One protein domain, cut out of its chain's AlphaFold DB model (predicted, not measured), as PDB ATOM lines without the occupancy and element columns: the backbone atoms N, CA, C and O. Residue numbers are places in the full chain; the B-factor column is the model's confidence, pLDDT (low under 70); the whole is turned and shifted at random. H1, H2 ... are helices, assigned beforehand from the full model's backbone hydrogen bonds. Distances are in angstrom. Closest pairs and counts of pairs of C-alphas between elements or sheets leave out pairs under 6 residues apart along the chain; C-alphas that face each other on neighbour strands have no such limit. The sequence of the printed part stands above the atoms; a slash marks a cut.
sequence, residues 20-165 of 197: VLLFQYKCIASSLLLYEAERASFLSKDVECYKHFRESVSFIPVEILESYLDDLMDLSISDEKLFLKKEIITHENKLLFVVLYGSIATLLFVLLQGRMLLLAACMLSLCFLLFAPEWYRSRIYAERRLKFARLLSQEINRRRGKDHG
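Overview. This is residues 20 to 165 of the 197 residues of an uncharacterized protein of SAR324 cluster bacterium (UniProt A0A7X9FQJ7). A long, slightly kinked helix, H5, is the spine of a rod-like model, with H4 folded back on its first part and a cluster of three helices at its other end. There H3 packs alongside H5, while the helical hairpin H1 and H2 is set crosswise to H5; residues 135 to 140 of H5, between these two groups, stand free. The printed part has 146 residues with five named helices in the order H1, H2, H3, H4, H5 and no named strand, and its class is all helix. It is only just loose, close to extended, with a radius of gyration of the C-alphas of 21.7 A and spans of 68 by 34 by 31 A.

Arrangement. H1, residues 20 to 40, and H2, residues 46 to 57, form a hairpin at a shallow tilt of 13 degrees, and their closest C-alphas, of Tyr 35 and Cys 49, are 5.9 A apart. H3, residues 62 to 73, touches residues 21 to 28 of H1 at a steep tilt of 66 degrees, closest at C-alphas 68 and 25, 6.9 A. H5, residues 117 to 159, touches H3 with residues 145 to 159 alone, opposite ways at 12 degrees, a shallow tilt; C-alphas 149 and 69 are closest, 5.9 A. H4, residues 93 to 112, forms a hairpin with H5 at a steep tilt of 45 degrees, closest at C-alphas 107 and 120, 5.6 A. Every O i to N i+4 pair is within hydrogen-bond range in H1, H2, H3 and H4, and 37 of 39 in H5.

Along the chain. H1 measures 30.1 A from C-alpha 20 at (165.323, 226.674, 131.599), and H4 29.1 A. H5 measures 61.5 A, ending at C-alpha 159 at (158.432, 227.769, 151.587), with a kink of 28 degrees near residue 131.

Size, cuts and confidence. The printed part has no cut. The link from H3 to H4, 19 residues, is long. Residues 42 to 44, 86 to 94, 114 to 115 and 163 to 165 have pLDDT under 70.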
ATOM      1  N   VAL A  20     165.938 226.052 130.422       86.56
ATOM      2  CA  VAL A  20     165.323 226.674 131.599       86.56
ATOM      3  C   VAL A  20     165.860 226.081 132.903       86.56
ATOM      4  O   VAL A  20     166.210 226.847 133.796       86.56
ATOM      5  N   LEU A  21     166.000 224.754 132.999       88.31
ATOM      6  CA  LEU A  21     166.512 224.090 134.201       88.31
ATOM      7  C   LEU A  21     167.976 224.468 134.442       88.31
ATOM      8  O   LEU A  21     168.344 224.885 135.537       88.31
ATOM      9  N   LEU A  22     168.790 224.422 133.384       90.44
ATOM     10  CA  LEU A  22     170.186 224.865 133.424       90.44
ATOM     11  C   LEU A  22     170.300 226.329 133.875       90.44
ATOM     12  O   LEU A  22     171.167 226.672 134.675       90.44
ATOM     13  N   PHE A  23     169.432 227.200 133.356       92.00
ATOM     14  CA  PHE A  23     169.390 228.603 133.755       92.00
ATOM     15  C   PHE A  23     169.031 228.758 135.237       92.00
ATOM     16  O   PHE A  23     169.715 229.487 135.949       92.00
ATOM     17  N   GLN A  24     168.025 228.030 135.726       93.12
ATOM     18  CA  GLN A  24     167.637 228.052 137.138       93.12
ATOM     19  C   GLN A  24     168.763 227.547 138.045       93.12
ATOM     20  O   GLN A  24     169.066 228.204 139.036       93.12
ATOM     21  N   TYR A  25     169.450 226.466 137.670       94.25
ATOM     22  CA  TYR A  25     170.638 225.971 138.374       94.25
ATOM     23  C   TYR A  25     171.732 227.039 138.458       94.25
ATOM     24  O   TYR A  25     172.255 227.311 139.539       94.25
ATOM     25  N   LYS A  26     172.025 227.713 137.339       93.44
ATOM     26  CA  LYS A  26     172.982 228.828 137.311       93.44
ATOM     27  C   LYS A  26     172.547 229.987 138.209       93.44
ATOM     28  O   LYS A  26     173.392 230.535 138.910       93.44
ATOM     29  N   CYS A  27     171.261 230.339 138.229       94.38
ATOM     30  CA  CYS A  27     170.725 231.388 139.102       94.38
ATOM     31  C   CYS A  27     170.828 231.035 140.594       94.38
ATOM     32  O   CYS A  27     171.151 231.905 141.408       94.38
ATOM     33  N   ILE A  28     170.571 229.775 140.965       95.81
ATOM     34  CA  ILE A  28     170.752 229.297 142.346       95.81
ATOM     35  C   ILE A  28     172.228 229.412 142.721       95.81
ATOM     36  O   ILE A  28     172.560 230.053 143.720       95.81
ATOM     37  N   ALA A  29     173.114 228.860 141.891       94.62
ATOM     38  CA  ALA A  29     174.551 228.891 142.119       94.62
ATOM     39  C   ALA A  29     175.080 230.326 142.260       94.62
ATOM     40  O   ALA A  29     175.747 230.642 143.245       94.62
ATOM     41  N   SER A  30     174.720 231.231 141.344       93.81
ATOM     42  CA  SER A  30     175.136 232.637 141.415       93.81
ATOM     43  C   SER A  30     174.634 233.327 142.681       93.81
ATOM     44  O   SER A  30     175.371 234.105 143.282       93.81
ATOM     45  N   SER A  31     173.412 233.014 143.121       94.38
ATOM     46  CA  SER A  31     172.841 233.560 144.358       94.38
ATOM     47  C   SER A  31     173.589 233.071 145.601       94.38
ATOM     48  O   SER A  31     173.859 233.855 146.508       94.38
ATOM     49  N   LEU A  32     173.972 231.790 145.637       94.31
ATOM     50  CA  LEU A  32     174.777 231.213 146.720       94.31
ATOM     51  C   LEU A  32     176.179 231.835 146.784       94.31
ATOM     52  O   LEU A  32     176.669 232.162 147.867       94.31
ATOM     53  N   LEU A  33     176.812 232.033 145.623       92.81
ATOM     54  CA  LEU A  33     178.114 232.693 145.515       92.81
ATOM     55  C   LEU A  33     178.051 234.155 145.967       92.81
ATOM     56  O   LEU A  33     178.950 234.620 146.669       92.81
ATOM     57  N   LEU A  34     176.987 234.868 145.590       91.12
ATOM     58  CA  LEU A  34     176.771 236.254 145.991       91.12
ATOM     59  C   LEU A  34     176.539 236.366 147.502       91.12
ATOM     60  O   LEU A  34     177.192 237.177 148.151       91.12
ATOM     61  N   TYR A  35     175.711 235.486 148.074       91.38
ATOM     62  CA  TYR A  35     175.511 235.396 149.522       91.38
ATOM     63  C   TYR A  35     176.835 235.182 150.273       91.38
ATOM     64  O   TYR A  35     177.105 235.845 151.273       91.38
ATOM     65  N   GLU A  36     177.690 234.275 149.789       91.00
ATOM     66  CA  GLU A  36     179.012 234.046 150.380       91.00
ATOM     67  C   GLU A  36     179.911 235.287 150.287       91.00
ATOM     68  O   GLU A  36     180.594 235.619 151.258       91.00
ATOM     69  N   ALA A  37     179.914 235.970 149.138       87.31
ATOM     70  CA  ALA A  37     180.712 237.172 148.916       87.31
ATOM     71  C   ALA A  37     180.266 238.336 149.813       87.31
ATOM     72  O   ALA A  37     181.107 238.974 150.449       87.31
ATOM     73  N   GLU A  38     178.958 238.575 149.915       86.75
ATOM     74  CA  GLU A  38     178.397 239.601 150.792       86.75
ATOM     75  C   GLU A  38     178.710 239.291 152.255       86.75
ATOM     76  O   GLU A  38     179.237 240.147 152.964       86.75
ATOM     77  N   ARG A  39     178.496 238.046 152.695       84.69
ATOM     78  CA  ARG A  39     178.795 237.629 154.071       84.69
ATOM     79  C   ARG A  39     180.275 237.786 154.429       84.69
ATOM     80  O   ARG A  39     180.606 238.117 155.565       84.69
ATOM     81  N   ALA A  40     181.172 237.558 153.472       82.75
ATOM     82  CA  ALA A  40     182.607 237.746 153.670       82.75
ATOM     83  C   ALA A  40     183.018 239.227 153.790       82.75
ATOM     84  O   ALA A  40     184.094 239.515 154.310       82.75
ATOM     85  N   SER A  41     182.187 240.168 153.332       78.81
ATOM     86  CA  SER A  41     182.531 241.594 153.261       78.81
ATOM     87  C   SER A  41     182.431 242.361 154.592       78.81
ATOM     88  O   SER A  41     182.661 243.565 154.601       78.81
ATOM     89  N   PHE A  42     182.132 241.693 155.719       65.19
ATOM     90  CA  PHE A  42     181.999 242.238 157.092       65.19
ATOM     91  C   PHE A  42     181.001 243.400 157.291       65.19
ATOM     92  O   PHE A  42     180.718 243.766 158.431       65.19
ATOM     93  N   LEU A  43     180.460 243.981 156.219       65.00
ATOM     94  CA  LEU A  43     179.609 245.172 156.245       65.00
ATOM     95  C   LEU A  43     178.117 244.842 156.367       65.00
ATOM     96  O   LEU A  43     177.345 245.683 156.823       65.00
ATOM     97  N   SER A  44     177.703 243.636 155.987       68.62
ATOM     98  CA  SER A  44     176.303 243.221 155.965       68.62
ATOM     99  C   SER A  44     175.949 242.329 157.155       68.62
ATOM    100  O   SER A  44     176.694 241.430 157.553       68.62
ATOM    101  N   LYS A  45     174.772 242.562 157.743       79.12
ATOM    102  CA  LYS A  45     174.212 241.665 158.763       79.12
ATOM    103  C   LYS A  45     173.788 240.357 158.091       79.12
ATOM    104  O   LYS A  45     173.139 240.400 157.049       79.12
ATOM    105  N   ASP A  46     174.046 239.209 158.727       81.25
ATOM    106  CA  ASP A  46     173.677 237.870 158.211       81.25
ATOM    107  C   ASP A  46     172.196 237.793 157.755       81.25
ATOM    108  O   ASP A  46     171.867 237.115 156.781       81.25
ATOM    109  N   VAL A  47     171.303 238.533 158.424       84.81
ATOM    110  CA  VAL A  47     169.868 238.618 158.099       84.81
ATOM    111  C   VAL A  47     169.604 239.323 156.763       84.81
ATOM    112  O   VAL A  47     168.729 238.896 156.013       84.81
ATOM    113  N   GLU A  48     170.343 240.389 156.454       87.25
ATOM    114  CA  GLU A  48     170.180 241.155 155.212       87.25
ATOM    115  C   GLU A  48     170.684 240.352 154.010       87.25
ATOM    116  O   GLU A  48     169.960 240.231 153.024       87.25
ATOM    117  N   CYS A  49     171.843 239.697 154.137       87.19
ATOM    118  CA  CYS A  49     172.347 238.772 153.117       87.19
ATOM    119  C   CYS A  49     171.371 237.623 152.864       87.19
ATOM    120  O   CYS A  49     171.102 237.264 151.719       87.19
ATOM    121  N   TYR A  50     170.806 237.046 153.931       89.25
ATOM    122  CA  TYR A  50     169.827 235.977 153.767       89.25
ATOM    123  C   TYR A  50     168.554 236.476 153.082       89.25
ATOM    124  O   TYR A  50     168.013 235.791 152.219       89.25
ATOM    125  N   LYS A  51     168.082 237.684 153.411       90.38
ATOM    126  CA  LYS A  51     166.937 238.294 152.731       90.38
ATOM    127  C   LYS A  51     167.212 238.494 151.236       90.38
ATOM    128  O   LYS A  51     166.366 238.116 150.430       90.38
ATOM    129  N   HIS A  52     168.388 239.006 150.878       90.69
ATOM    130  CA  HIS A  52     168.780 239.204 149.483       90.69
ATOM    131  C   HIS A  52     168.838 237.876 148.710       90.69
ATOM    132  O   HIS A  52     168.239 237.754 147.642       90.69
ATOM    133  N   PHE A  53     169.439 236.840 149.307       94.00
ATOM    134  CA  PHE A  53     169.407 235.480 148.762       94.00
ATOM    135  C   PHE A  53     167.970 234.981 148.539       94.00
ATOM    136  O   PHE A  53     167.639 234.452 147.482       94.00
ATOM    137  N   ARG A  54     167.080 235.162 149.519       93.62
ATOM    138  CA  ARG A  54     165.683 234.715 149.407       93.62
ATOM    139  C   ARG A  54     164.944 235.390 148.262       93.62
ATOM    140  O   ARG A  54     164.184 234.731 147.556       93.62
ATOM    141  N   GLU A  55     165.145 236.692 148.098       93.88
ATOM    142  CA  GLU A  55     164.566 237.457 146.996       93.88
ATOM    143  C   GLU A  55     165.086 236.941 145.650       93.88
ATOM    144  O   GLU A  55     164.284 236.698 144.744       93.88
ATOM    145  N   SER A  56     166.388 236.656 145.548       93.50
ATOM    146  CA  SER A  56     167.014 236.190 144.309       93.50
ATOM    147  C   SER A  56     166.615 234.770 143.898       93.50
ATOM    148  O   SER A  56     166.640 234.465 142.711       93.50
ATOM    149  N   VAL A  57     166.209 233.903 144.831       95.44
ATOM    150  CA  VAL A  57     165.709 232.553 144.498       95.44
ATOM    151  C   VAL A  57     164.183 232.441 144.531       95.44
ATOM    152  O   VAL A  57     163.638 231.367 144.269       95.44
ATOM    153  N   SER A  58     163.460 233.513 144.873       93.62
ATOM    154  CA  SER A  58     162.002 233.506 145.116       93.62
ATOM    155  C   SER A  58     161.165 232.987 143.942       93.62
ATOM    156  O   SER A  58     160.165 232.306 144.156       93.62
ATOM    157  N   PHE A  59     161.600 233.256 142.711       94.38
ATOM    158  CA  PHE A  59     160.909 232.866 141.478       94.38
ATOM    159  C   PHE A  59     161.164 231.412 141.047       94.38
ATOM    160  O   PHE A  59     160.543 230.936 140.098       94.38
ATOM    161  N   ILE A  60     162.095 230.709 141.697       95.12
ATOM    162  CA  ILE A  60     162.461 229.333 141.348       95.12
ATOM    163  C   ILE A  60     161.510 228.364 142.068       95.12
ATOM    164  O   ILE A  60     161.368 228.489 143.285       95.12
ATOM    165  N   PRO A  61     160.862 227.409 141.372       95.25
ATOM    166  CA  PRO A  61     160.017 226.390 142.001       95.25
ATOM    167  C   PRO A  61     160.754 225.595 143.085       95.25
ATOM    168  O   PRO A  61     161.962 225.369 142.983       95.25
ATOM    169  N   VAL A  62     160.036 225.165 144.128       93.81
ATOM    170  CA  VAL A  62     160.664 224.510 145.289       93.81
ATOM    171  C   VAL A  62     161.277 223.160 144.917       93.81
ATOM    172  O   VAL A  62     162.331 222.806 145.431       93.81
ATOM    173  N   GLU A  63     160.681 222.466 143.951       94.12
ATOM    174  CA  GLU A  63     161.129 221.172 143.432       94.12
ATOM    175  C   GLU A  63     162.522 221.280 142.799       94.12
ATOM    176  O   GLU A  63     163.344 220.374 142.902       94.12
ATOM    177  N   ILE A  64     162.816 222.422 142.172       94.88
ATOM    178  CA  ILE A  64     164.112 222.677 141.536       94.88
ATOM    179  C   ILE A  64     165.162 223.024 142.588       94.88
ATOM    180  O   ILE A  64     166.313 222.615 142.457       94.88
ATOM    181  N   LEU A  65     164.772 223.734 143.652       94.19
ATOM    182  CA  LEU A  65     165.652 223.969 144.798       94.19
ATOM    183  C   LEU A  65     165.999 222.652 145.507       94.19
ATOM    184  O   LEU A  65     167.133 222.488 145.940       94.19
ATOM    185  N   GLU A  66     165.050 221.722 145.607       93.19
ATOM    186  CA  GLU A  66     165.266 220.388 146.182       93.19
ATOM    187  C   GLU A  66     166.180 219.532 145.316       93.19
ATOM    188  O   GLU A  66     167.173 219.020 145.815       93.19
ATOM    189  N   SER A  67     165.926 219.481 144.010       93.88
ATOM    190  CA  SER A  67     166.816 218.788 143.076       93.88
ATOM    191  C   SER A  67     168.241 219.356 143.123       93.88
ATOM    192  O   SER A  67     169.202 218.599 143.181       93.88
ATOM    193  N   TYR A  68     168.391 220.684 143.187       94.88
ATOM    194  CA  TYR A  68     169.706 221.305 143.345       94.88
ATOM    195  C   TYR A  68     170.338 220.986 144.712       94.88
ATOM    196  O   TYR A  68     171.556 220.859 144.813       94.88
ATOM    197  N   LEU A  69     169.538 220.883 145.781       94.50
ATOM    198  CA  LEU A  69     170.012 220.494 147.113       94.50
ATOM    199  C   LEU A  69     170.562 219.064 147.115       94.50
ATOM    200  O   LEU A  69     171.618 218.839 147.708       94.50
ATOM    201  N   ASP A  70     169.872 218.133 146.461       91.75
ATOM    202  CA  ASP A  70     170.312 216.742 146.332       91.75
ATOM    203  C   ASP A  70     171.651 216.675 145.583       91.75
ATOM    204  O   ASP A  70     172.618 216.096 146.086       91.75
ATOM    205  N   ASP A  71     171.761 217.395 144.463       92.44
ATOM    206  CA  ASP A  71     172.996 217.475 143.679       92.44
ATOM    207  C   ASP A  71     174.156 218.131 144.456       92.44
ATOM    208  O   ASP A  71     175.327 217.778 144.301       92.44
ATOM    209  N   LEU A  72     173.849 219.095 145.325       90.69
ATOM    210  CA  LEU A  72     174.831 219.760 146.181       90.69
ATOM    211  C   LEU A  72     175.387 218.824 147.268       90.69
ATOM    212  O   LEU A  72     176.531 218.994 147.707       90.69
ATOM    213  N   MET A  73     174.576 217.863 147.711       89.00
ATOM    214  CA  MET A  73     174.942 216.849 148.700       89.00
ATOM    215  C   MET A  73     175.670 215.653 148.079       89.00
ATOM    216  O   MET A  73     176.408 214.964 148.792       89.00
ATOM    217  N   ASP A  74     175.525 215.436 146.772       87.50
ATOM    218  CA  ASP A  74     176.260 214.412 146.040       87.50
ATOM    219  C   ASP A  74     177.729 214.828 145.813       87.50
ATOM    220  O   ASP A  74     178.066 215.737 145.047       87.50
ATOM    221  N   LEU A  75     178.643 214.133 146.494       82.19
ATOM    222  CA  LEU A  75     180.087 214.350 146.374       82.19
ATOM    223  C   LEU A  75     180.657 213.872 145.029       82.19
ATOM    224  O   LEU A  75     181.786 214.236 144.693       82.19
ATOM    225  N   SER A  76     179.909 213.071 144.267       84.62
ATOM    226  CA  SER A  76     180.308 212.612 142.935       84.62
ATOM    227  C   SER A  76     180.160 213.707 141.870       84.62
ATOM    228  O   SER A  76     180.899 213.723 140.879       84.62
ATOM    229  N   ILE A  77     179.256 214.669 142.087       84.75
ATOM    230  CA  ILE A  77     179.034 215.799 141.184       84.75
ATOM    231  C   ILE A  77     180.106 216.856 141.446       84.75
ATOM    232  O   ILE A  77     180.332 217.259 142.584       84.75
ATOM    233  N   SER A  78     180.782 217.341 140.402       84.31
ATOM    234  CA  SER A  78     181.835 218.358 140.530       84.31
ATOM    235  C   SER A  78     181.273 219.775 140.727       84.31
ATOM    236  O   SER A  78     180.189 220.103 140.250       84.31
ATOM    237  N   ASP A  79     182.039 220.659 141.386       85.44
ATOM    238  CA  ASP A  79     181.659 222.077 141.588       85.44
ATOM    239  C   ASP A  79     181.424 222.813 140.259       85.44
ATOM    240  O   ASP A  79     180.683 223.791 140.208       85.44
ATOM    241  N   GLU A  80     182.059 222.345 139.185       85.06
ATOM    242  CA  GLU A  80     181.887 222.851 137.822       85.06
ATOM    243  C   GLU A  80     180.478 222.596 137.298       85.06
ATOM    244  O   GLU A  80     179.853 223.511 136.765       85.06
ATOM    245  N   LYS A  81     179.958 221.383 137.509       85.88
ATOM    246  CA  LYS A  81     178.589 221.016 137.121       85.88
ATOM    247  C   LYS A  81     177.543 221.751 137.958       85.88
ATOM    248  O   LYS A  81     176.484 222.084 137.443       85.88
ATOM    249  N   LEU A  82     177.874 222.061 139.212       87.38
ATOM    250  CA  LEU A  82     177.040 222.868 140.109       87.38
ATOM    251  C   LEU A  82     177.204 224.382 139.900       87.38
ATOM    252  O   LEU A  82     176.566 225.161 140.596       87.38
ATOM    253  N   PHE A  83     178.069 224.831 138.984       89.31
ATOM    254  CA  PHE A  83     178.373 226.255 138.768       89.31
ATOM    255  C   PHE A  83     178.877 226.994 140.028       89.31
ATOM    256  O   PHE A  83     178.749 228.211 140.141       89.31
ATOM    257  N   LEU A  84     179.490 226.273 140.973       86.12
ATOM    258  CA  LEU A  84     180.038 226.815 142.228       86.12
ATOM    259  C   LEU A  84     181.530 227.158 142.141       86.12
ATOM    260  O   LEU A  84     182.124 227.629 143.125       86.12
ATOM    261  N   LYS A  85     182.152 226.918 140.980       79.00
ATOM    262  CA  LYS A  85     183.571 227.184 140.753       79.00
ATOM    263  C   LYS A  85     183.845 228.681 140.883       79.00
ATOM    264  O   LYS A  85     183.453 229.484 140.046       79.00
ATOM    265  N   LYS A  86     184.570 229.046 141.938       65.62
ATOM    266  CA  LYS A  86     185.257 230.335 142.009       65.62
ATOM    267  C   LYS A  86     186.453 230.223 141.063       65.62
ATOM    268  O   LYS A  86     187.160 229.219 141.137       65.62
ATOM    269  N   GLU A  87     186.651 231.182 140.162       52.34
ATOM    270  CA  GLU A  87     187.797 231.203 139.243       52.34
ATOM    271  C   GLU A  87     189.109 231.294 140.037       52.34
ATOM    272  O   GLU A  87     189.654 232.363 140.290       52.34
ATOM    273  N   ILE A  88     189.607 230.151 140.495       53.12
ATOM    274  CA  ILE A  88     190.946 230.010 141.042       53.12
ATOM    275  C   ILE A  88     191.738 229.353 139.922       53.12
ATOM    276  O   ILE A  88     191.588 228.156 139.659       53.12
ATOM    277  N   ILE A  89     192.523 230.169 139.220       42.56
ATOM    278  CA  ILE A  89     193.426 229.753 138.145       42.56
ATOM    279  C   ILE A  89     194.315 228.633 138.702       42.56
ATOM    280  O   ILE A  89     195.214 228.866 139.501       42.56
ATOM    281  N   THR A  90     194.015 227.393 138.328       49.97
ATOM    282  CA  THR A  90     194.683 226.183 138.826       49.97
ATOM    283  C   THR A  90     195.364 225.495 137.654       49.97
ATOM    284  O   THR A  90     194.997 224.403 137.234       49.97
ATOM    285  N   HIS A  91     196.370 226.163 137.088       49.06
ATOM    286  CA  HIS A  91     197.179 225.590 136.010       49.06
ATOM    287  C   HIS A  91     198.368 224.742 136.506       49.06
ATOM    288  O   HIS A  91     199.001 224.068 135.699       49.06
ATOM    289  N   GLU A  92     198.641 224.690 137.815       56.25
ATOM    290  CA  GLU A  92     199.898 224.126 138.344       56.25
ATOM    291  C   GLU A  92     199.816 222.707 138.940       56.25
ATOM    292  O   GLU A  92     200.845 222.109 139.254       56.25
ATOM    293  N   ASN A  93     198.638 222.083 139.035       61.78
ATOM    294  CA  ASN A  93     198.523 220.801 139.752       61.78
ATOM    295  C   ASN A  93     199.165 219.602 139.015       61.78
ATOM    296  O   ASN A  93     199.504 218.606 139.649       61.78
ATOM    297  N   LYS A  94     199.379 219.672 137.689       66.69
ATOM    298  CA  LYS A  94     199.933 218.543 136.907       66.69
ATOM    299  C   LYS A  94     201.371 218.194 137.296       66.69
ATOM    300  O   LYS A  94     201.716 217.017 137.354       66.69
ATOM    301  N   LEU A  95     202.196 219.200 137.588       73.06
ATOM    302  CA  LEU A  95     203.592 218.996 137.984       73.06
ATOM    303  C   LEU A  95     203.675 218.339 139.370       73.06
ATOM    304  O   LEU A  95     204.495 217.452 139.595       73.06
ATOM    305  N   LEU A  96     202.744 218.698 140.254       72.69
ATOM    306  CA  LEU A  96     202.599 218.140 141.596       72.69
ATOM    307  C   LEU A  96     202.298 216.629 141.556       72.69
ATOM    308  O   LEU A  96     202.922 215.862 142.287       72.69
ATOM    309  N   PHE A  97     201.441 216.179 140.628       71.75
ATOM    310  CA  PHE A  97     201.193 214.747 140.406       71.75
ATOM    311  C   PHE A  97     202.426 214.002 139.882       71.75
ATOM    312  O   PHE A  97     202.698 212.893 140.336       71.75
ATOM    313  N   VAL A  98     203.202 214.592 138.966       79.06
ATOM    314  CA  VAL A  98     204.433 213.959 138.450       79.06
ATOM    315  C   VAL A  98     205.468 213.782 139.564       79.06
ATOM    316  O   VAL A  98     206.040 212.700 139.704       79.06
ATOM    317  N   VAL A  99     205.666 214.813 140.392       79.56
ATOM    318  CA  VAL A  99     206.565 214.747 141.557       79.56
ATOM    319  C   VAL A  99     206.094 213.678 142.545       79.56
ATOM    320  O   VAL A  99     206.914 212.914 143.047       79.56
ATOM    321  N   LEU A 100     204.780 213.566 142.763       74.81
ATOM    322  CA  LEU A 100     204.186 212.572 143.653       74.81
ATOM    323  C   LEU A 100     204.378 211.128 143.162       74.81
ATOM    324  O   LEU A 100     204.790 210.257 143.927       74.81
ATOM    325  N   TYR A 101     204.092 210.847 141.889       80.56
ATOM    326  CA  TYR A 101     204.309 209.503 141.340       80.56
ATOM    327  C   TYR A 101     205.795 209.129 141.372       80.56
ATOM    328  O   TYR A 101     206.138 207.993 141.711       80.56
ATOM    329  N   GLY A 102     206.678 210.097 141.103       80.06
ATOM    330  CA  GLY A 102     208.122 209.926 141.237       80.06
ATOM    331  C   GLY A 102     208.553 209.595 142.669       80.06
ATOM    332  O   GLY A 102     209.311 208.643 142.875       80.06
ATOM    333  N   SER A 103     208.051 210.317 143.678       76.25
ATOM    334  CA  SER A 103     208.413 210.080 145.081       76.25
ATOM    335  C   SER A 103     207.886 208.741 145.605       76.25
ATOM    336  O   SER A 103     208.622 208.041 146.302       76.25
ATOM    337  N   ILE A 104     206.674 208.326 145.218       80.44
ATOM    338  CA  ILE A 104     206.110 207.012 145.580       80.44
ATOM    339  C   ILE A 104     206.915 205.871 144.943       80.44
ATOM    340  O   ILE A 104     207.271 204.916 145.636       80.44
ATOM    341  N   ALA A 105     207.249 205.971 143.652       81.56
ATOM    342  CA  ALA A 105     208.061 204.960 142.970       81.56
ATOM    343  C   ALA A 105     209.455 204.825 143.608       81.56
ATOM    344  O   ALA A 105     209.939 203.715 143.841       81.56
ATOM    345  N   THR A 106     210.070 205.957 143.963       79.00
ATOM    346  CA  THR A 106     211.381 205.986 144.626       79.00
ATOM    347  C   THR A 106     211.304 205.424 146.050       79.00
ATOM    348  O   THR A 106     212.175 204.654 146.451       79.00
ATOM    349  N   LEU A 107     210.246 205.741 146.806       78.69
ATOM    350  CA  LEU A 107     209.991 205.185 148.139       78.69
ATOM    351  C   LEU A 107     209.865 203.655 148.093       78.69
ATOM    352  O   LEU A 107     210.516 202.968 148.879       78.69
ATOM    353  N   LEU A 108     209.068 203.122 147.160       79.38
ATOM    354  CA  LEU A 108     208.891 201.676 146.984       79.38
ATOM    355  C   LEU A 108     210.218 200.989 146.648       79.38
ATOM    356  O   LEU A 108     210.557 199.980 147.266       79.38
ATOM    357  N   PHE A 109     211.001 201.566 145.731       80.31
ATOM    358  CA  PHE A 109     212.322 201.049 145.365       80.31
ATOM    359  C   PHE A 109     213.290 201.010 146.559       80.31
ATOM    360  O   PHE A 109     214.007 200.028 146.756       80.31
ATOM    361  N   VAL A 110     213.289 202.053 147.391       77.75
ATOM    362  CA  VAL A 110     214.152 202.145 148.577       77.75
ATOM    363  C   VAL A 110     213.727 201.166 149.676       77.75
ATOM    364  O   VAL A 110     214.587 200.538 150.299       77.75
ATOM    365  N   LEU A 111     212.419 200.998 149.897       75.88
ATOM    366  CA  LEU A 111     211.880 200.023 150.853       75.88
ATOM    367  C   LEU A 111     212.242 198.585 150.460       75.88
ATOM    368  O   LEU A 111     212.640 197.807 151.326       75.88
ATOM    369  N   LEU A 112     212.195 198.259 149.164       79.75
ATOM    370  CA  LEU A 112     212.609 196.959 148.618       79.75
ATOM    371  C   LEU A 112     214.078 196.619 148.919       79.75
ATOM    372  O   LEU A 112     214.407 195.453 149.119       79.75
ATOM    373  N   GLN A 113     214.960 197.620 148.985       80.94
ATOM    374  CA  GLN A 113     216.374 197.407 149.312       80.94
ATOM    375  C   GLN A 113     216.661 197.358 150.822       80.94
ATOM    376  O   GLN A 113     217.783 197.032 151.212       80.94
ATOM    377  N   GLY A 114     215.687 197.694 151.678       67.81
ATOM    378  CA  GLY A 114     215.749 197.522 153.137       67.81
ATOM    379  C   GLY A 114     216.830 198.324 153.877       67.81
ATOM    380  O   GLY A 114     217.036 198.110 155.067       67.81
ATOM    381  N   ARG A 115     217.548 199.229 153.199       67.50
ATOM    382  CA  ARG A 115     218.794 199.824 153.722       67.50
ATOM    383  C   ARG A 115     218.719 201.301 154.099       67.50
ATOM    384  O   ARG A 115     219.610 201.773 154.793       67.50
ATOM    385  N   MET A 116     217.675 202.029 153.699       73.00
ATOM    386  CA  MET A 116     217.605 203.486 153.900       73.00
ATOM    387  C   MET A 116     216.272 203.931 154.516       73.00
ATOM    388  O   MET A 116     215.468 204.617 153.886       73.00
ATOM    389  N   LEU A 117     216.060 203.571 155.786       74.38
ATOM    390  CA  LEU A 117     214.915 204.014 156.600       74.38
ATOM    391  C   LEU A 117     214.774 205.546 156.650       74.38
ATOM    392  O   LEU A 117     213.665 206.070 156.583       74.38
ATOM    393  N   LEU A 118     215.897 206.267 156.715       76.38
ATOM    394  CA  LEU A 118     215.910 207.730 156.802       76.38
ATOM    395  C   LEU A 118     215.436 208.383 155.490       76.38
ATOM    396  O   LEU A 118     214.623 209.303 155.516       76.38
ATOM    397  N   LEU A 119     215.848 207.841 154.338       76.69
ATOM    398  CA  LEU A 119     215.388 208.298 153.023       76.69
ATOM    399  C   LEU A 119     213.888 208.025 152.820       76.69
ATOM    400  O   LEU A 119     213.171 208.880 152.302       76.69
ATOM    401  N   ALA A 120     213.402 206.867 153.278       75.19
ATOM    402  CA  ALA A 120     211.980 206.537 153.238       75.19
ATOM    403  C   ALA A 120     211.136 207.504 154.091       75.19
ATOM    404  O   ALA A 120     210.095 207.978 153.634       75.19
ATOM    405  N   ALA A 121     211.611 207.866 155.289       75.81
ATOM    406  CA  ALA A 121     210.947 208.846 156.150       75.81
ATOM    407  C   ALA A 121     210.892 210.249 155.513       75.81
ATOM    408  O   ALA A 121     209.847 210.905 155.553       75.81
ATOM    409  N   CYS A 122     211.977 210.696 154.866       81.50
ATOM    410  CA  CYS A 122     211.997 211.961 154.127       81.50
ATOM    411  C   CYS A 122     211.000 211.962 152.957       81.50
ATOM    412  O   CYS A 122     210.249 212.923 152.797       81.50
ATOM    413  N   MET A 123     210.942 210.877 152.177       77.44
ATOM    414  CA  MET A 123     210.006 210.753 151.053       77.44
ATOM    415  C   MET A 123     208.542 210.718 151.507       77.44
ATOM    416  O   MET A 123     207.705 211.388 150.908       77.44
ATOM    417  N   LEU A 124     208.227 210.004 152.593       79.44
ATOM    418  CA  LEU A 124     206.882 210.000 153.183       79.44
ATOM    419  C   LEU A 124     206.470 211.389 153.677       79.44
ATOM    420  O   LEU A 124     205.341 211.815 153.437       79.44
ATOM    421  N   SER A 125     207.393 212.111 154.314       79.81
ATOM    422  CA  SER A 125     207.152 213.477 154.786       79.81
ATOM    423  C   SER A 125     206.885 214.431 153.618       79.81
ATOM    424  O   SER A 125     205.957 215.236 153.681       79.81
ATOM    425  N   LEU A 126     207.641 214.298 152.521       81.50
ATOM    426  CA  LEU A 126     207.418 215.063 151.294       81.50
ATOM    427  C   LEU A 126     206.057 214.733 150.666       81.50
ATOM    428  O   LEU A 126     205.311 215.647 150.324       81.50
ATOM    429  N   CYS A 127     205.690 213.451 150.575       80.44
ATOM    430  CA  CYS A 127     204.363 213.045 150.105       80.44
ATOM    431  C   CYS A 127     203.249 213.662 150.963       80.44
ATOM    432  O   CYS A 127     202.278 214.177 150.414       80.44
ATOM    433  N   PHE A 128     203.395 213.661 152.292       80.88
ATOM    434  CA  PHE A 128     202.405 214.251 153.194       80.88
ATOM    435  C   PHE A 128     202.289 215.769 153.010       80.88
ATOM    436  O   PHE A 128     201.180 216.295 152.957       80.88
ATOM    437  N   LEU A 129     203.414 216.471 152.838       80.25
ATOM    438  CA  LEU A 129     203.436 217.909 152.544       80.25
ATOM    439  C   LEU A 129     202.773 218.253 151.206       80.25
ATOM    440  O   LEU A 129     202.149 219.303 151.099       80.25
ATOM    441  N   LEU A 130     202.880 217.378 150.205       79.19
ATOM    442  CA  LEU A 130     202.234 217.560 148.903       79.19
ATOM    443  C   LEU A 130     200.736 217.215 148.936       79.19
ATOM    444  O   LEU A 130     199.946 217.868 148.256       79.19
ATOM    445  N   PHE A 131     200.326 216.235 149.749       75.75
ATOM    446  CA  PHE A 131     198.920 215.834 149.896       75.75
ATOM    447  C   PHE A 131     198.117 216.720 150.848       75.75
ATOM    448  O   PHE A 131     196.918 216.906 150.638       75.75
ATOM    449  N   ALA A 132     198.740 217.267 151.894       75.31
ATOM    450  CA  ALA A 132     198.044 218.061 152.903       75.31
ATOM    451  C   ALA A 132     197.283 219.271 152.315       75.31
ATOM    452  O   ALA A 132     196.134 219.472 152.716       75.31
ATOM    453  N   PRO A 133     197.829 220.036 151.344       76.06
ATOM    454  CA  PRO A 133     197.101 221.121 150.693       76.06
ATOM    455  C   PRO A 133     195.873 220.640 149.920       76.06
ATOM    456  O   PRO A 133     194.820 221.265 150.013       76.06
ATOM    457  N   GLU A 134     195.982 219.531 149.186       73.81
ATOM    458  CA  GLU A 134     194.877 219.010 148.372       73.81
ATOM    459  C   GLU A 134     193.776 218.404 149.251       73.81
ATOM    460  O   GLU A 134     192.591 218.672 149.051       73.81
ATOM    461  N   TRP A 135     194.164 217.682 150.307       75.56
ATOM    462  CA  TRP A 135     193.241 217.201 151.334       75.56
ATOM    463  C   TRP A 135     192.506 218.356 152.025       75.56
ATOM    464  O   TRP A 135     191.280 218.343 152.162       75.56
ATOM    465  N   TYR A 136     193.247 219.389 152.432       75.00
ATOM    466  CA  TYR A 136     192.676 220.572 153.068       75.00
ATOM    467  C   TYR A 136     191.728 221.320 152.124       75.00
ATOM    468  O   TYR A 136     190.633 221.715 152.526       75.00
ATOM    469  N   ARG A 137     192.102 221.446 150.848       74.38
ATOM    470  CA  ARG A 137     191.270 222.037 149.799       74.38
ATOM    471  C   ARG A 137     189.967 221.247 149.606       74.38
ATOM    472  O   ARG A 137     188.898 221.852 149.632       74.38
ATOM    473  N   SER A 138     190.030 219.917 149.504       72.69
ATOM    474  CA  SER A 138     188.838 219.055 149.411       72.69
ATOM    475  C   SER A 138     187.901 219.242 150.607       72.69
ATOM    476  O   SER A 138     186.681 219.298 150.442       72.69
ATOM    477  N   ARG A 139     188.462 219.380 151.813       77.69
ATOM    478  CA  ARG A 139     187.682 219.641 153.024       77.69
ATOM    479  C   ARG A 139     186.992 221.003 152.979       77.69
ATOM    480  O   ARG A 139     185.814 221.083 153.316       77.69
ATOM    481  N   ILE A 140     187.686 222.054 152.540       78.31
ATOM    482  CA  ILE A 140     187.089 223.389 152.389       78.31
ATOM    483  C   ILE A 140     185.906 223.346 151.416       78.31
ATOM    484  O   ILE A 140     184.859 223.921 151.716       78.31
ATOM    485  N   TYR A 141     186.042 222.655 150.280       80.44
ATOM    486  CA  TYR A 141     184.951 222.532 149.309       80.44
ATOM    487  C   TYR A 141     183.739 221.804 149.893       80.44
ATOM    488  O   TYR A 141     182.619 222.304 149.785       80.44
ATOM    489  N   ALA A 142     183.955 220.683 150.587       82.44
ATOM    490  CA  ALA A 142     182.876 219.954 151.251       82.44
ATOM    491  C   ALA A 142     182.183 220.803 152.334       82.44
ATOM    492  O   ALA A 142     180.955 220.877 152.386       82.44
ATOM    493  N   GLU A 143     182.954 221.509 153.167       86.38
ATOM    494  CA  GLU A 143     182.403 222.411 154.187       86.38
ATOM    495  C   GLU A 143     181.610 223.571 153.566       86.38
ATOM    496  O   GLU A 143     180.582 223.985 154.110       86.38
ATOM    497  N   ARG A 144     182.056 224.092 152.419       88.25
ATOM    498  CA  ARG A 144     181.367 225.148 151.668       88.25
ATOM    499  C   ARG A 144     180.045 224.658 151.081       88.25
ATOM    500  O   ARG A 144     179.022 225.306 151.304       88.25
ATOM    501  N   ARG A 145     180.033 223.493 150.423       89.94
ATOM    502  CA  ARG A 145     178.796 222.855 149.935       89.94
ATOM    503  C   ARG A 145     177.802 222.623 151.060       89.94
ATOM    504  O   ARG A 145     176.637 222.968 150.924       89.94
ATOM    505  N   LEU A 146     178.275 222.149 152.212       89.62
ATOM    506  CA  LEU A 146     177.421 221.930 153.373       89.62
ATOM    507  C   LEU A 146     176.782 223.232 153.887       89.62
ATOM    508  O   LEU A 146     175.625 223.232 154.308       89.62
ATOM    509  N   LYS A 147     177.508 224.357 153.856       90.25
ATOM    510  CA  LYS A 147     176.947 225.673 154.210       90.25
ATOM    511  C   LYS A 147     175.856 226.098 153.228       90.25
ATOM    512  O   LYS A 147     174.802 226.549 153.671       90.25
ATOM    513  N   PHE A 148     176.084 225.916 151.930       93.88
ATOM    514  CA  PHE A 148     175.079 226.184 150.903       93.88
ATOM    515  C   PHE A 148     173.856 225.274 151.041       93.88
ATOM    516  O   PHE A 148     172.732 225.764 150.981       93.88
ATOM    517  N   ALA A 149     174.061 223.991 151.338       93.31
ATOM    518  CA  ALA A 149     172.990 223.022 151.528       93.31
ATOM    519  C   ALA A 149     172.102 223.409 152.710       93.31
ATOM    520  O   ALA A 149     170.880 223.381 152.611       93.31
ATOM    521  N   ARG A 150     172.707 223.864 153.814       91.38
ATOM    522  CA  ARG A 150     171.957 224.386 154.965       91.38
ATOM    523  C   ARG A 150     171.133 225.618 154.605       91.38
ATOM    524  O   ARG A 150     169.965 225.669 154.972       91.38
ATOM    525  N   LEU A 151     171.719 226.580 153.892       92.50
ATOM    526  CA  LEU A 151     171.023 227.800 153.475       92.50
ATOM    527  C   LEU A 151     169.818 227.483 152.575       92.50
ATOM    528  O   LEU A 151     168.726 228.012 152.771       92.50
ATOM    529  N   LEU A 152     170.016 226.586 151.609       94.19
ATOM    530  CA  LEU A 152     168.987 226.182 150.659       94.19
ATOM    531  C   LEU A 152     167.885 225.358 151.341       94.19
ATOM    532  O   LEU A 152     166.703 225.612 151.127       94.19
ATOM    533  N   SER A 153     168.265 224.437 152.231       93.00
ATOM    534  CA  SER A 153     167.339 223.642 153.045       93.00
ATOM    535  C   SER A 153     166.457 224.521 153.940       93.00
ATOM    536  O   SER A 153     165.251 224.289 154.024       93.00
ATOM    537  N   GLN A 154     167.022 225.570 154.553       90.94
ATOM    538  CA  GLN A 154     166.252 226.556 155.320       90.94
ATOM    539  C   GLN A 154     165.202 227.253 154.450       90.94
ATOM    540  O   GLN A 154     164.041 227.355 154.843       90.94
ATOM    541  N   GLU A 155     165.575 227.686 153.247       92.62
ATOM    542  CA  GLU A 155     164.635 228.347 152.341       92.62
ATOM    543  C   GLU A 155     163.531 227.397 151.840       92.62
ATOM    544  O   GLU A 155     162.365 227.796 151.763       92.62
ATOM    545  N   ILE A 156     163.858 226.132 151.562       93.19
ATOM    546  CA  ILE A 156     162.879 225.097 151.187       93.19
ATOM    547  C   ILE A 156     161.881 224.853 152.328       93.19
ATOM    548  O   ILE A 156     160.665 224.886 152.111       93.19
ATOM    549  N   ASN A 157     162.371 224.659 153.557       90.69
ATOM    550  CA  ASN A 157     161.524 224.434 154.733       90.69
ATOM    551  C   ASN A 157     160.586 225.615 154.993       90.69
ATOM    552  O   ASN A 157     159.386 225.416 155.225       90.69
ATOM    553  N   ARG A 158     161.103 226.839 154.847       90.69
ATOM    554  CA  ARG A 158     160.316 228.066 154.954       90.69
ATOM    555  C   ARG A 158     159.187 228.113 153.923       90.69
ATOM    556  O   ARG A 158     158.057 228.448 154.272       90.69
ATOM    557  N   ARG A 159     159.459 227.780 152.655       91.69
ATOM    558  CA  ARG A 159     158.432 227.769 151.587       91.69
ATOM    559  C   ARG A 159     157.375 226.698 151.786       91.69
ATOM    560  O   ARG A 159     156.213 226.936 151.477       91.69
ATOM    561  N   ARG A 160     157.762 225.552 152.345       88.88
ATOM    562  CA  ARG A 160     156.835 224.475 152.721       88.88
ATOM    563  C   ARG A 160     156.004 224.804 153.971       88.88
ATOM    564  O   ARG A 160     155.200 223.974 154.381       88.88
ATOM    565  N   GLY A 161     156.194 225.978 154.582       82.44
ATOM    566  CA  GLY A 161     155.452 226.404 155.770       82.44
ATOM    567  C   GLY A 161     155.798 225.609 157.029       82.44
ATOM    568  O   GLY A 161     155.036 225.644 157.988       82.44
ATOM    569  N   LYS A 162     156.934 224.895 157.036       72.19
ATOM    570  CA  LYS A 162     157.391 224.107 158.193       72.19
ATOM    571  C   LYS A 162     157.997 224.973 159.303       72.19
ATOM    572  O   LYS A 162     158.157 224.490 160.419       72.19
ATOM    573  N   ASP A 163     158.252 226.252 159.029       62.81
ATOM    574  CA  ASP A 163     158.682 227.245 160.016       62.81
ATOM    575  C   ASP A 163     157.495 227.700 160.886       62.81
ATOM    576  O   ASP A 163     157.039 228.847 160.836       62.81
ATOM    577  N   HIS A 164     156.968 226.800 161.716       48.88
ATOM    578  CA  HIS A 164     156.068 227.177 162.801       48.88
ATOM    579  C   HIS A 164     156.880 227.796 163.952       48.88
ATOM    580  O   HIS A 164     157.165 227.164 164.962       48.88
ATOM    581  N   GLY A 165     157.249 229.069 163.800       46.88
ATOM    582  CA  GLY A 165     157.410 229.984 164.935       46.88
ATOM    583  C   GLY A 165     158.611 229.807 165.873       46.88
ATOM    584  O   GLY A 165     158.582 230.386 166.957       46.88
TER     585      GLY A 165